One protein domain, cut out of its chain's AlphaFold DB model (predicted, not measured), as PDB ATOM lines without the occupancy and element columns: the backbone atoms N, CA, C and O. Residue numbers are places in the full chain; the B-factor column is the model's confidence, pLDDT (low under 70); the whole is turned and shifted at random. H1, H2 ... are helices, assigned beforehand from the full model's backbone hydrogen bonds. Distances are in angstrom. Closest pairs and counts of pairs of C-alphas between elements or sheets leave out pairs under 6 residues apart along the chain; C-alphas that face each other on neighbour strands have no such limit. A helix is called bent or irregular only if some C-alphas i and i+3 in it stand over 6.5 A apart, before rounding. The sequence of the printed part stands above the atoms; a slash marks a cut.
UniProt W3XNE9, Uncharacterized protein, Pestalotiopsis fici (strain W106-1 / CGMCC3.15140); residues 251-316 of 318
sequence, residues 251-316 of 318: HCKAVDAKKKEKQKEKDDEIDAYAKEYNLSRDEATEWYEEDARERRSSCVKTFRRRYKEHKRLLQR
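AT A GLANCE: This is residues 251 to 316 of the 318 residues of an uncharacterized protein of Pestalotiopsis fici (strain W106-1 / CGMCC3.15140) (UniProt W3XNE9). The three helices make an open, flat zigzag: the long H1 ends at a corner with H2, and H3 turns back from the far end of H2 and spreads away from it. Residues 251 to 265 of H1 stick out as a long arm at one end, and residues 308 to 316, of which 308 to 314 belong to H3, stick out at the other. The printed part has 66 residues, with H1, H2 and H3 in that order along the chain and no named strand, and its class is all helix. The whole is loose, with a radius of gyration of the C-alphas of 14.9 A, and spans 51 by 28 by 13 A.

HOW THE PARTS SIT: Begin with H1, residues 251 to 277, and go on through a tight link of 3 residues to H2, residues 281 to 296. The two touch, H1 with residues 270 to 274 alone and H2 with residues 281 to 288 alone; their closest C-alphas are those of Ala 274 and Ala 284, 5.2 A apart. They run opposite ways at a steep tilt of 69 degrees, only just short of about perpendicular. A second tight link of 3 residues leads to H3, residues 300 to 314. H2 and H3 form a helical hairpin, opposite ways at a shallow tilt of 27 degrees. They only just touch, with 3 pairs of C-alphas within 8 A, H2 with residues 291 to 294 alone and H3 with residues 300 to 303 alone; the closest C-alphas are those of Glu 294 and Val 300, 6.8 A apart. H1 and H3 are apart. In H1 every O i to N i+4 pair is within hydrogen-bond range; in H2 11 of 12 are, and in H3 9 of 11.

IN THESE COORDINATES: Find C-alpha 251 at (-20.183, -14.010, -56.119); from there H1 runs 38.9 A to C-alpha 277 at (-8.200, -43.848, -34.189). Then look at C-alpha 281, where H2 begins; it reaches C-alpha 296 after 22.4 A. H3 starts at C-alpha 300 and runs 21.5 A to C-alpha 314 at (-5.673, -45.555, -24.583). No helix is bent or irregular.

THE WHOLE: The two C-alphas farthest apart are those of His 251 and Arg 316, the first and last printed residues, at 52.2 A. Without the stretches that stand free, the body has 42 residues and spans 26 by 18 by 13 A. The printed part has no cut, and neither link is long. The mean pLDDT of the printed part is 74.3, with 27 residues under 70, among them residues 294 to 308; look for the lowest mean of the three helices, 61, in H3.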
ATOM      1  N   HIS A 251     -20.988 -14.116 -57.334       65.06
ATOM      2  CA  HIS A 251     -20.183 -14.010 -56.119       65.06
ATOM      3  C   HIS A 251     -20.745 -14.865 -54.977       65.06
ATOM      4  O   HIS A 251     -19.996 -15.644 -54.395       65.06
ATOM      5  N   CYS A 252     -22.047 -14.776 -54.690       67.56
ATOM      6  CA  CYS A 252     -22.717 -15.602 -53.684       67.56
ATOM      7  C   CYS A 252     -22.536 -17.092 -53.989       67.56
ATOM      8  O   CYS A 252     -22.061 -17.828 -53.130       67.56
ATOM      9  N   LYS A 253     -22.772 -17.518 -55.240       74.81
ATOM     10  CA  LYS A 253     -22.523 -18.902 -55.672       74.81
ATOM     11  C   LYS A 253     -21.071 -19.331 -55.451       74.81
ATOM     12  O   LYS A 253     -20.839 -20.438 -54.981       74.81
ATOM     13  N   ALA A 254     -20.096 -18.473 -55.753       69.94
ATOM     14  CA  ALA A 254     -18.680 -18.777 -55.546       69.94
ATOM     15  C   ALA A 254     -18.298 -18.847 -54.057       69.94
ATOM     16  O   ALA A 254     -17.479 -19.679 -53.666       69.94
ATOM     17  N   VAL A 255     -18.878 -17.988 -53.214       67.06
ATOM     18  CA  VAL A 255     -18.685 -18.023 -51.757       67.06
ATOM     19  C   VAL A 255     -19.295 -19.291 -51.167       67.06
ATOM     20  O   VAL A 255     -18.632 -19.963 -50.378       67.06
ATOM     21  N   ASP A 256     -20.509 -19.649 -51.576       75.19
ATOM     22  CA  ASP A 256     -21.184 -20.865 -51.124       75.19
ATOM     23  C   ASP A 256     -20.448 -22.120 -51.595       75.19
ATOM     24  O   ASP A 256     -20.276 -23.052 -50.812       75.19
ATOM     25  N   ALA A 257     -19.935 -22.127 -52.829       77.81
ATOM     26  CA  ALA A 257     -19.091 -23.207 -53.335       77.81
ATOM     27  C   ALA A 257     -17.823 -23.375 -52.485       77.81
ATOM     28  O   ALA A 257     -17.549 -24.479 -52.027       77.81
ATOM     29  N   LYS A 258     -17.110 -22.284 -52.172       74.38
ATOM     30  CA  LYS A 258     -15.921 -22.331 -51.301       74.38
ATOM     31  C   LYS A 258     -16.237 -22.750 -49.867       74.38
ATOM     32  O   LYS A 258     -15.415 -23.404 -49.232       74.38
ATOM     33  N   LYS A 259     -17.393 -22.355 -49.326       75.81
ATOM     34  CA  LYS A 259     -17.847 -22.820 -48.005       75.81
ATOM     35  C   LYS A 259     -18.115 -24.321 -48.024       75.81
ATOM     36  O   LYS A 259     -17.676 -25.002 -47.107       75.81
ATOM     37  N   LYS A 260     -18.784 -24.828 -49.063       85.50
ATOM     38  CA  LYS A 260     -19.039 -26.265 -49.244       85.50
ATOM     39  C   LYS A 260     -17.748 -27.057 -49.428       85.50
ATOM     40  O   LYS A 260     -17.615 -28.107 -48.824       85.50
ATOM     41  N   GLU A 261     -16.802 -26.543 -50.208       87.56
ATOM     42  CA  GLU A 261     -15.485 -27.158 -50.412       87.56
ATOM     43  C   GLU A 261     -14.706 -27.252 -49.096       87.56
ATOM     44  O   GLU A 261     -14.318 -28.342 -48.702       87.56
ATOM     45  N   LYS A 262     -14.598 -26.151 -48.339       82.38
ATOM     46  CA  LYS A 262     -13.951 -26.162 -47.016       82.38
ATOM     47  C   LYS A 262     -14.659 -27.037 -45.988       82.38
ATOM     48  O   LYS A 262     -14.004 -27.622 -45.135       82.38
ATOM     49  N   GLN A 263     -15.990 -27.069 -46.015       85.00
ATOM     50  CA  GLN A 263     -16.754 -27.939 -45.127       85.00
ATOM     51  C   GLN A 263     -16.493 -29.403 -45.474       85.00
ATOM     52  O   GLN A 263     -16.268 -30.193 -44.572       85.00
ATOM     53  N   LYS A 264     -16.439 -29.734 -46.767       90.50
ATOM     54  CA  LYS A 264     -16.082 -31.070 -47.231       90.50
ATOM     55  C   LYS A 264     -14.654 -31.449 -46.835       90.50
ATOM     56  O   LYS A 264     -14.472 -32.529 -46.306       90.50
ATOM     57  N   GLU A 265     -13.671 -30.563 -47.009       86.94
ATOM     58  CA  GLU A 265     -12.299 -30.792 -46.526       86.94
ATOM     59  C   GLU A 265     -12.272 -31.059 -45.012       86.94
ATOM     60  O   GLU A 265     -11.632 -32.007 -44.570       86.94
ATOM     61  N   LYS A 266     -13.016 -30.271 -44.217       86.38
ATOM     62  CA  LYS A 266     -13.166 -30.499 -42.769       86.38
ATOM     63  C   LYS A 266     -13.797 -31.865 -42.478       86.38
ATOM     64  O   LYS A 266     -13.324 -32.572 -41.596       86.38
ATOM     65  N   ASP A 267     -14.864 -32.219 -43.184       89.69
ATOM     66  CA  ASP A 267     -15.580 -33.482 -42.994       89.69
ATOM     67  C   ASP A 267     -14.701 -34.686 -43.378       89.69
ATOM     68  O   ASP A 267     -14.646 -35.655 -42.626       89.69
ATOM     69  N   ASP A 268     -13.956 -34.591 -44.484       90.81
ATOM     70  CA  ASP A 268     -13.002 -35.604 -44.946       90.81
ATOM     71  C   ASP A 268     -11.841 -35.774 -43.938       90.81
ATOM     72  O   ASP A 268     -11.426 -36.899 -43.651       90.81
ATOM     73  N   GLU A 269     -11.339 -34.679 -43.346       86.94
ATOM     74  CA  GLU A 269     -10.333 -34.721 -42.271       86.94
ATOM     75  C   GLU A 269     -10.875 -35.391 -40.996       86.94
ATOM     76  O   GLU A 269     -10.175 -36.206 -40.388       86.94
ATOM     77  N   ILE A 270     -12.118 -35.090 -40.600       87.69
ATOM     78  CA  ILE A 270     -12.783 -35.719 -39.447       87.69
ATOM     79  C   ILE A 270     -12.977 -37.218 -39.687       87.69
ATOM     80  O   ILE A 270     -12.685 -38.018 -38.799       87.69
ATOM     81  N   ASP A 271     -13.424 -37.616 -40.878       89.69
ATOM     82  CA  ASP A 271     -13.652 -39.022 -41.220       89.69
ATOM     83  C   ASP A 271     -12.346 -39.822 -41.281       89.69
ATOM     84  O   ASP A 271     -12.280 -40.954 -40.787       89.69
ATOM     85  N   ALA A 272     -11.280 -39.233 -41.831       87.06
ATOM     86  CA  ALA A 272      -9.951 -39.834 -41.815       87.06
ATOM     87  C   ALA A 272      -9.447 -40.042 -40.378       87.06
ATOM     88  O   ALA A 272      -8.946 -41.122 -40.053       87.06
ATOM     89  N   TYR A 273      -9.641 -39.047 -39.507       82.31
ATOM     90  CA  TYR A 273      -9.252 -39.121 -38.100       82.31
ATOM     91  C   TYR A 273     -10.066 -40.173 -37.331       82.31
ATOM     92  O   TYR A 273      -9.494 -41.017 -36.642       82.31
ATOM     93  N   ALA A 274     -11.392 -40.191 -37.496       89.12
ATOM     94  CA  ALA A 274     -12.267 -41.189 -36.885       89.12
ATOM     95  C   ALA A 274     -11.824 -42.616 -37.240       89.12
ATOM     96  O   ALA A 274     -11.731 -43.485 -36.370       89.12
ATOM     97  N   LYS A 275     -11.467 -42.842 -38.511       90.25
ATOM     98  CA  LYS A 275     -10.988 -44.136 -39.004       90.25
ATOM     99  C   LYS A 275      -9.610 -44.518 -38.460       90.25
ATOM    100  O   LYS A 275      -9.418 -45.673 -38.094       90.25
ATOM    101  N   GLU A 276      -8.651 -43.592 -38.421       88.06
ATOM    102  CA  GLU A 276      -7.289 -43.860 -37.931       88.06
ATOM    103  C   GLU A 276      -7.282 -44.266 -36.448       88.06
ATOM    104  O   GLU A 276      -6.515 -45.146 -36.051       88.06
ATOM    105  N   TYR A 277      -8.161 -43.663 -35.644       81.44
ATOM    106  CA  TYR A 277      -8.200 -43.848 -34.189       81.44
ATOM    107  C   TYR A 277      -9.365 -44.716 -33.698       81.44
ATOM    108  O   TYR A 277      -9.518 -44.889 -32.490       81.44
ATOM    109  N   ASN A 278     -10.149 -45.293 -34.615       89.38
ATOM    110  CA  ASN A 278     -11.333 -46.104 -34.317       89.38
ATOM    111  C   ASN A 278     -12.306 -45.397 -33.350       89.38
ATOM    112  O   ASN A 278     -12.785 -45.989 -32.382       89.38
ATOM    113  N   LEU A 279     -12.546 -44.111 -33.605       87.25
ATOM    114  CA  LEU A 279     -13.460 -43.255 -32.850       87.25
ATOM    115  C   LEU A 279     -14.796 -43.136 -33.583       87.25
ATOM    116  O   LEU A 279     -14.866 -43.277 -34.808       87.25
ATOM    117  N   SER A 280     -15.861 -42.811 -32.851       91.00
ATOM    118  CA  SER A 280     -17.083 -42.326 -33.489       91.00
ATOM    119  C   SER A 280     -16.844 -40.964 -34.154       91.00
ATOM    120  O   SER A 280     -15.942 -40.208 -33.781       91.00
ATOM    121  N   ARG A 281     -17.666 -40.625 -35.155       87.00
ATOM    122  CA  ARG A 281     -17.573 -39.328 -35.846       87.00
ATOM    123  C   ARG A 281     -17.777 -38.153 -34.884       87.00
ATOM    124  O   ARG A 281     -17.127 -37.122 -35.047       87.00
ATOM    125  N   ASP A 282     -18.635 -38.318 -33.881       87.31
ATOM    126  CA  ASP A 282     -18.916 -37.288 -32.878       87.31
ATOM    127  C   ASP A 282     -17.692 -37.040 -31.983       87.31
ATOM    128  O   ASP A 282     -17.271 -35.894 -31.824       87.31
ATOM    129  N   GLU A 283     -17.039 -38.106 -31.508       83.75
ATOM    130  CA  GLU A 283     -15.785 -38.014 -30.745       83.75
ATOM    131  C   GLU A 283     -14.654 -37.395 -31.579       83.75
ATOM    132  O   GLU A 283     -13.916 -36.538 -31.097       83.75
ATOM    133  N   ALA A 284     -14.530 -37.779 -32.854       83.81
ATOM    134  CA  ALA A 284     -13.544 -37.197 -33.764       83.81
ATOM    135  C   ALA A 284     -13.813 -35.709 -34.044       83.81
ATOM    136  O   ALA A 284     -12.872 -34.921 -34.155       83.81
ATOM    137  N   THR A 285     -15.084 -35.308 -34.123       85.69
ATOM    138  CA  THR A 285     -15.491 -33.911 -34.326       85.69
ATOM    139  C   THR A 285     -15.132 -33.054 -33.117       85.69
ATOM    140  O   THR A 285     -14.526 -31.995 -33.287       85.69
ATOM    141  N   GLU A 286     -15.445 -33.512 -31.902       86.94
ATOM    142  CA  GLU A 286     -15.097 -32.810 -30.660       86.94
ATOM    143  C   GLU A 286     -13.581 -32.595 -30.560       86.94
ATOM    144  O   GLU A 286     -13.109 -31.485 -30.294       86.94
ATOM    145  N   TRP A 287     -12.811 -33.630 -30.899       81.56
ATOM    146  CA  TRP A 287     -11.355 -33.594 -30.880       81.56
ATOM    147  C   TRP A 287     -10.765 -32.651 -31.937       81.56
ATOM    148  O   TRP A 287      -9.852 -31.872 -31.655       81.56
ATOM    149  N   TYR A 288     -11.311 -32.671 -33.156       77.62
ATOM    150  CA  TYR A 288     -10.918 -31.765 -34.235       77.62
ATOM    151  C   TYR A 288     -11.184 -30.299 -33.867       77.62
ATOM    152  O   TYR A 288     -10.384 -29.406 -34.163       77.62
ATOM    153  N   GLU A 289     -12.304 -30.022 -33.199       81.44
ATOM    154  CA  GLU A 289     -12.652 -28.674 -32.757       81.44
ATOM    155  C   GLU A 289     -11.801 -28.196 -31.580       81.44
ATOM    156  O   GLU A 289     -11.460 -27.008 -31.524       81.44
ATOM    157  N   GLU A 290     -11.402 -29.100 -30.684       79.62
ATOM    158  CA  GLU A 290     -10.440 -28.823 -29.619       79.62
ATOM    159  C   GLU A 290      -9.038 -28.531 -30.189       79.62
ATOM    160  O   GLU A 290      -8.459 -27.487 -29.874       79.62
ATOM    161  N   ASP A 291      -8.539 -29.338 -31.133       69.44
ATOM    162  CA  ASP A 291      -7.267 -29.099 -31.841       69.44
ATOM    163  C   ASP A 291      -7.296 -27.776 -32.628       69.44
ATOM    164  O   ASP A 291      -6.398 -26.936 -32.519       69.44
ATOM    165  N   ALA A 292      -8.379 -27.504 -33.362       67.62
ATOM    166  CA  ALA A 292      -8.546 -26.245 -34.084       67.62
ATOM    167  C   ALA A 292      -8.622 -25.021 -33.150       67.62
ATOM    168  O   ALA A 292      -8.278 -23.907 -33.571       67.62
ATOM    169  N   ARG A 293      -9.081 -25.189 -31.903       70.12
ATOM    170  CA  ARG A 293      -9.112 -24.146 -30.863       70.12
ATOM    171  C   ARG A 293      -7.725 -23.935 -30.257       70.12
ATOM    172  O   ARG A 293      -7.295 -22.789 -30.117       70.12
ATOM    173  N   GLU A 294      -6.983 -25.004 -29.984       64.56
ATOM    174  CA  GLU A 294      -5.623 -24.930 -29.440       64.56
ATOM    175  C   GLU A 294      -4.601 -24.394 -30.462       64.56
ATOM    176  O   GLU A 294      -3.759 -23.559 -30.108       64.56
ATOM    177  N   ARG A 295      -4.721 -24.746 -31.752       60.91
ATOM    178  CA  ARG A 295      -3.904 -24.170 -32.844       60.91
ATOM    179  C   ARG A 295      -4.091 -22.659 -32.985       60.91
ATOM    180  O   ARG A 295      -3.138 -21.948 -33.305       60.91
ATOM    181  N   ARG A 296      -5.294 -22.147 -32.703       59.28
ATOM    182  CA  ARG A 296      -5.581 -20.701 -32.681       59.28
ATOM    183  C   ARG A 296      -5.011 -19.989 -31.446       59.28
ATOM    184  O   ARG A 296      -4.824 -18.780 -31.497       59.28
ATOM    185  N   SER A 297      -4.691 -20.724 -30.379       51.97
ATOM    186  CA  SER A 297      -4.244 -20.203 -29.075       51.97
ATOM    187  C   SER A 297      -2.712 -20.013 -28.953       51.97
ATOM    188  O   SER A 297      -2.198 -19.669 -27.895       51.97
ATOM    189  N   SER A 298      -1.929 -20.209 -30.024       48.16
ATOM    190  CA  SER A 298      -0.450 -20.078 -30.013       48.16
ATOM    191  C   SER A 298       0.286 -21.001 -29.013       48.16
ATOM    192  O   SER A 298       1.480 -20.820 -28.764       48.16
ATOM    193  N   CYS A 299      -0.372 -22.032 -28.468       49.06
ATOM    194  CA  CYS A 299       0.185 -22.916 -27.437       49.06
ATOM    195  C   CYS A 299       0.379 -24.364 -27.932       49.06
ATOM    196  O   CYS A 299       0.092 -25.336 -27.237       49.06
ATOM    197  N   VAL A 300       0.923 -24.519 -29.146       50.38
ATOM    198  CA  VAL A 300       1.144 -25.811 -29.843       50.38
ATOM    199  C   VAL A 300       1.978 -26.819 -29.020       50.38
ATOM    200  O   VAL A 300       1.882 -28.033 -29.210       50.38
ATOM    201  N   LYS A 301       2.797 -26.341 -28.069       52.56
ATOM    202  CA  LYS A 301       3.636 -27.188 -27.200       52.56
ATOM    203  C   LYS A 301       2.834 -27.954 -26.136       52.56
ATOM    204  O   LYS A 301       3.232 -29.062 -25.778       52.56
ATOM    205  N   THR A 302       1.715 -27.409 -25.664       57.25
ATOM    206  CA  THR A 302       0.883 -28.022 -24.610       57.25
ATOM    207  C   THR A 302       0.039 -29.164 -25.173       57.25
ATOM    208  O   THR A 302      -0.047 -30.232 -24.563       57.25
ATOM    209  N   PHE A 303      -0.443 -28.997 -26.404       58.28
ATOM    210  CA  PHE A 303      -1.179 -30.007 -27.158       58.28
ATOM    211  C   PHE A 303      -0.372 -31.289 -27.397       58.28
ATOM    212  O   PHE A 303      -0.790 -32.376 -27.009       58.28
ATOM    213  N   ARG A 304       0.851 -31.183 -27.949       55.66
ATOM    214  CA  ARG A 304       1.716 -32.358 -28.204       55.66
ATOM    215  C   ARG A 304       2.006 -33.169 -26.937       55.66
ATOM    216  O   ARG A 304       2.287 -34.364 -27.032       55.66
ATOM    217  N   ARG A 305       1.969 -32.531 -25.763       62.47
ATOM    218  CA  ARG A 305       2.149 -33.186 -24.464       62.47
ATOM    219  C   ARG A 305       0.881 -33.925 -24.030       62.47
ATOM    220  O   ARG A 305       0.977 -35.114 -23.737       62.47
ATOM    221  N   ARG A 306      -0.284 -33.268 -24.084       63.12
ATOM    222  CA  ARG A 306      -1.589 -33.885 -23.778       63.12
ATOM    223  C   ARG A 306      -1.935 -35.024 -24.736       63.12
ATOM    224  O   ARG A 306      -2.371 -36.079 -24.294       63.12
ATOM    225  N   TYR A 307      -1.622 -34.871 -26.021       59.25
ATOM    226  CA  TYR A 307      -1.775 -35.915 -27.037       59.25
ATOM    227  C   TYR A 307      -0.949 -37.172 -26.715       59.25
ATOM    228  O   TYR A 307      -1.445 -38.295 -26.781       59.25
ATOM    229  N   LYS A 308       0.308 -36.998 -26.286       67.25
ATOM    230  CA  LYS A 308       1.159 -38.116 -25.844       67.25
ATOM    231  C   LYS A 308       0.640 -38.780 -24.565       67.25
ATOM    232  O   LYS A 308       0.782 -39.991 -24.427       67.25
ATOM    233  N   GLU A 309       0.058 -38.020 -23.640       70.25
ATOM    234  CA  GLU A 309      -0.580 -38.560 -22.431       70.25
ATOM    235  C   GLU A 309      -1.858 -39.338 -22.756       70.25
ATOM    236  O   GLU A 309      -2.019 -40.459 -22.280       70.25
ATOM    237  N   HIS A 310      -2.714 -38.812 -23.629       64.38
ATOM    238  CA  HIS A 310      -3.937 -39.485 -24.056       64.38
ATOM    239  C   HIS A 310      -3.641 -40.792 -24.811       64.38
ATOM    240  O   HIS A 310      -4.205 -41.836 -24.487       64.38
ATOM    241  N   LYS A 311      -2.648 -40.786 -25.714       61.16
ATOM    242  CA  LYS A 311      -2.161 -41.997 -26.399       61.16
ATOM    243  C   LYS A 311      -1.679 -43.072 -25.416       61.16
ATOM    244  O   LYS A 311      -1.949 -44.253 -25.612       61.16
ATOM    245  N   ARG A 312      -1.002 -42.670 -24.334       70.81
ATOM    246  CA  ARG A 312      -0.566 -43.585 -23.264       70.81
ATOM    247  C   ARG A 312      -1.730 -44.138 -22.441       70.81
ATOM    248  O   ARG A 312      -1.613 -45.243 -21.925       70.81
ATOM    249  N   LEU A 313      -2.821 -43.389 -22.290       64.62
ATOM    250  CA  LEU A 313      -4.013 -43.835 -21.563       64.62
ATOM    251  C   LEU A 313      -4.840 -44.836 -22.377       64.62
ATOM    252  O   LEU A 313      -5.304 -45.823 -21.815       64.62
ATOM    253  N   LEU A 314      -4.970 -44.628 -23.691       58.75
ATOM    254  CA  LEU A 314      -5.673 -45.555 -24.583       58.75
ATOM    255  C   LEU A 314      -4.926 -46.889 -24.738       58.75
ATOM    256  O   LEU A 314      -5.538 -47.942 -24.622       58.75
ATOM    257  N   GLN A 315      -3.594 -46.857 -24.866       67.69
ATOM    258  CA  GLN A 315      -2.754 -48.068 -24.915       67.69
ATOM    259  C   GLN A 315      -2.730 -48.880 -23.608       67.69
ATOM    260  O   GLN A 315      -2.230 -49.995 -23.596       67.69
ATOM    261  N   ARG A 316      -3.223 -48.321 -22.494       64.06
ATOM    262  CA  ARG A 316      -3.355 -49.026 -21.205       64.06
ATOM    263  C   ARG A 316      -4.731 -49.666 -21.003       64.06
ATOM    264  O   ARG A 316      -4.931 -50.325 -19.988       64.06
TER     265      ARG A 316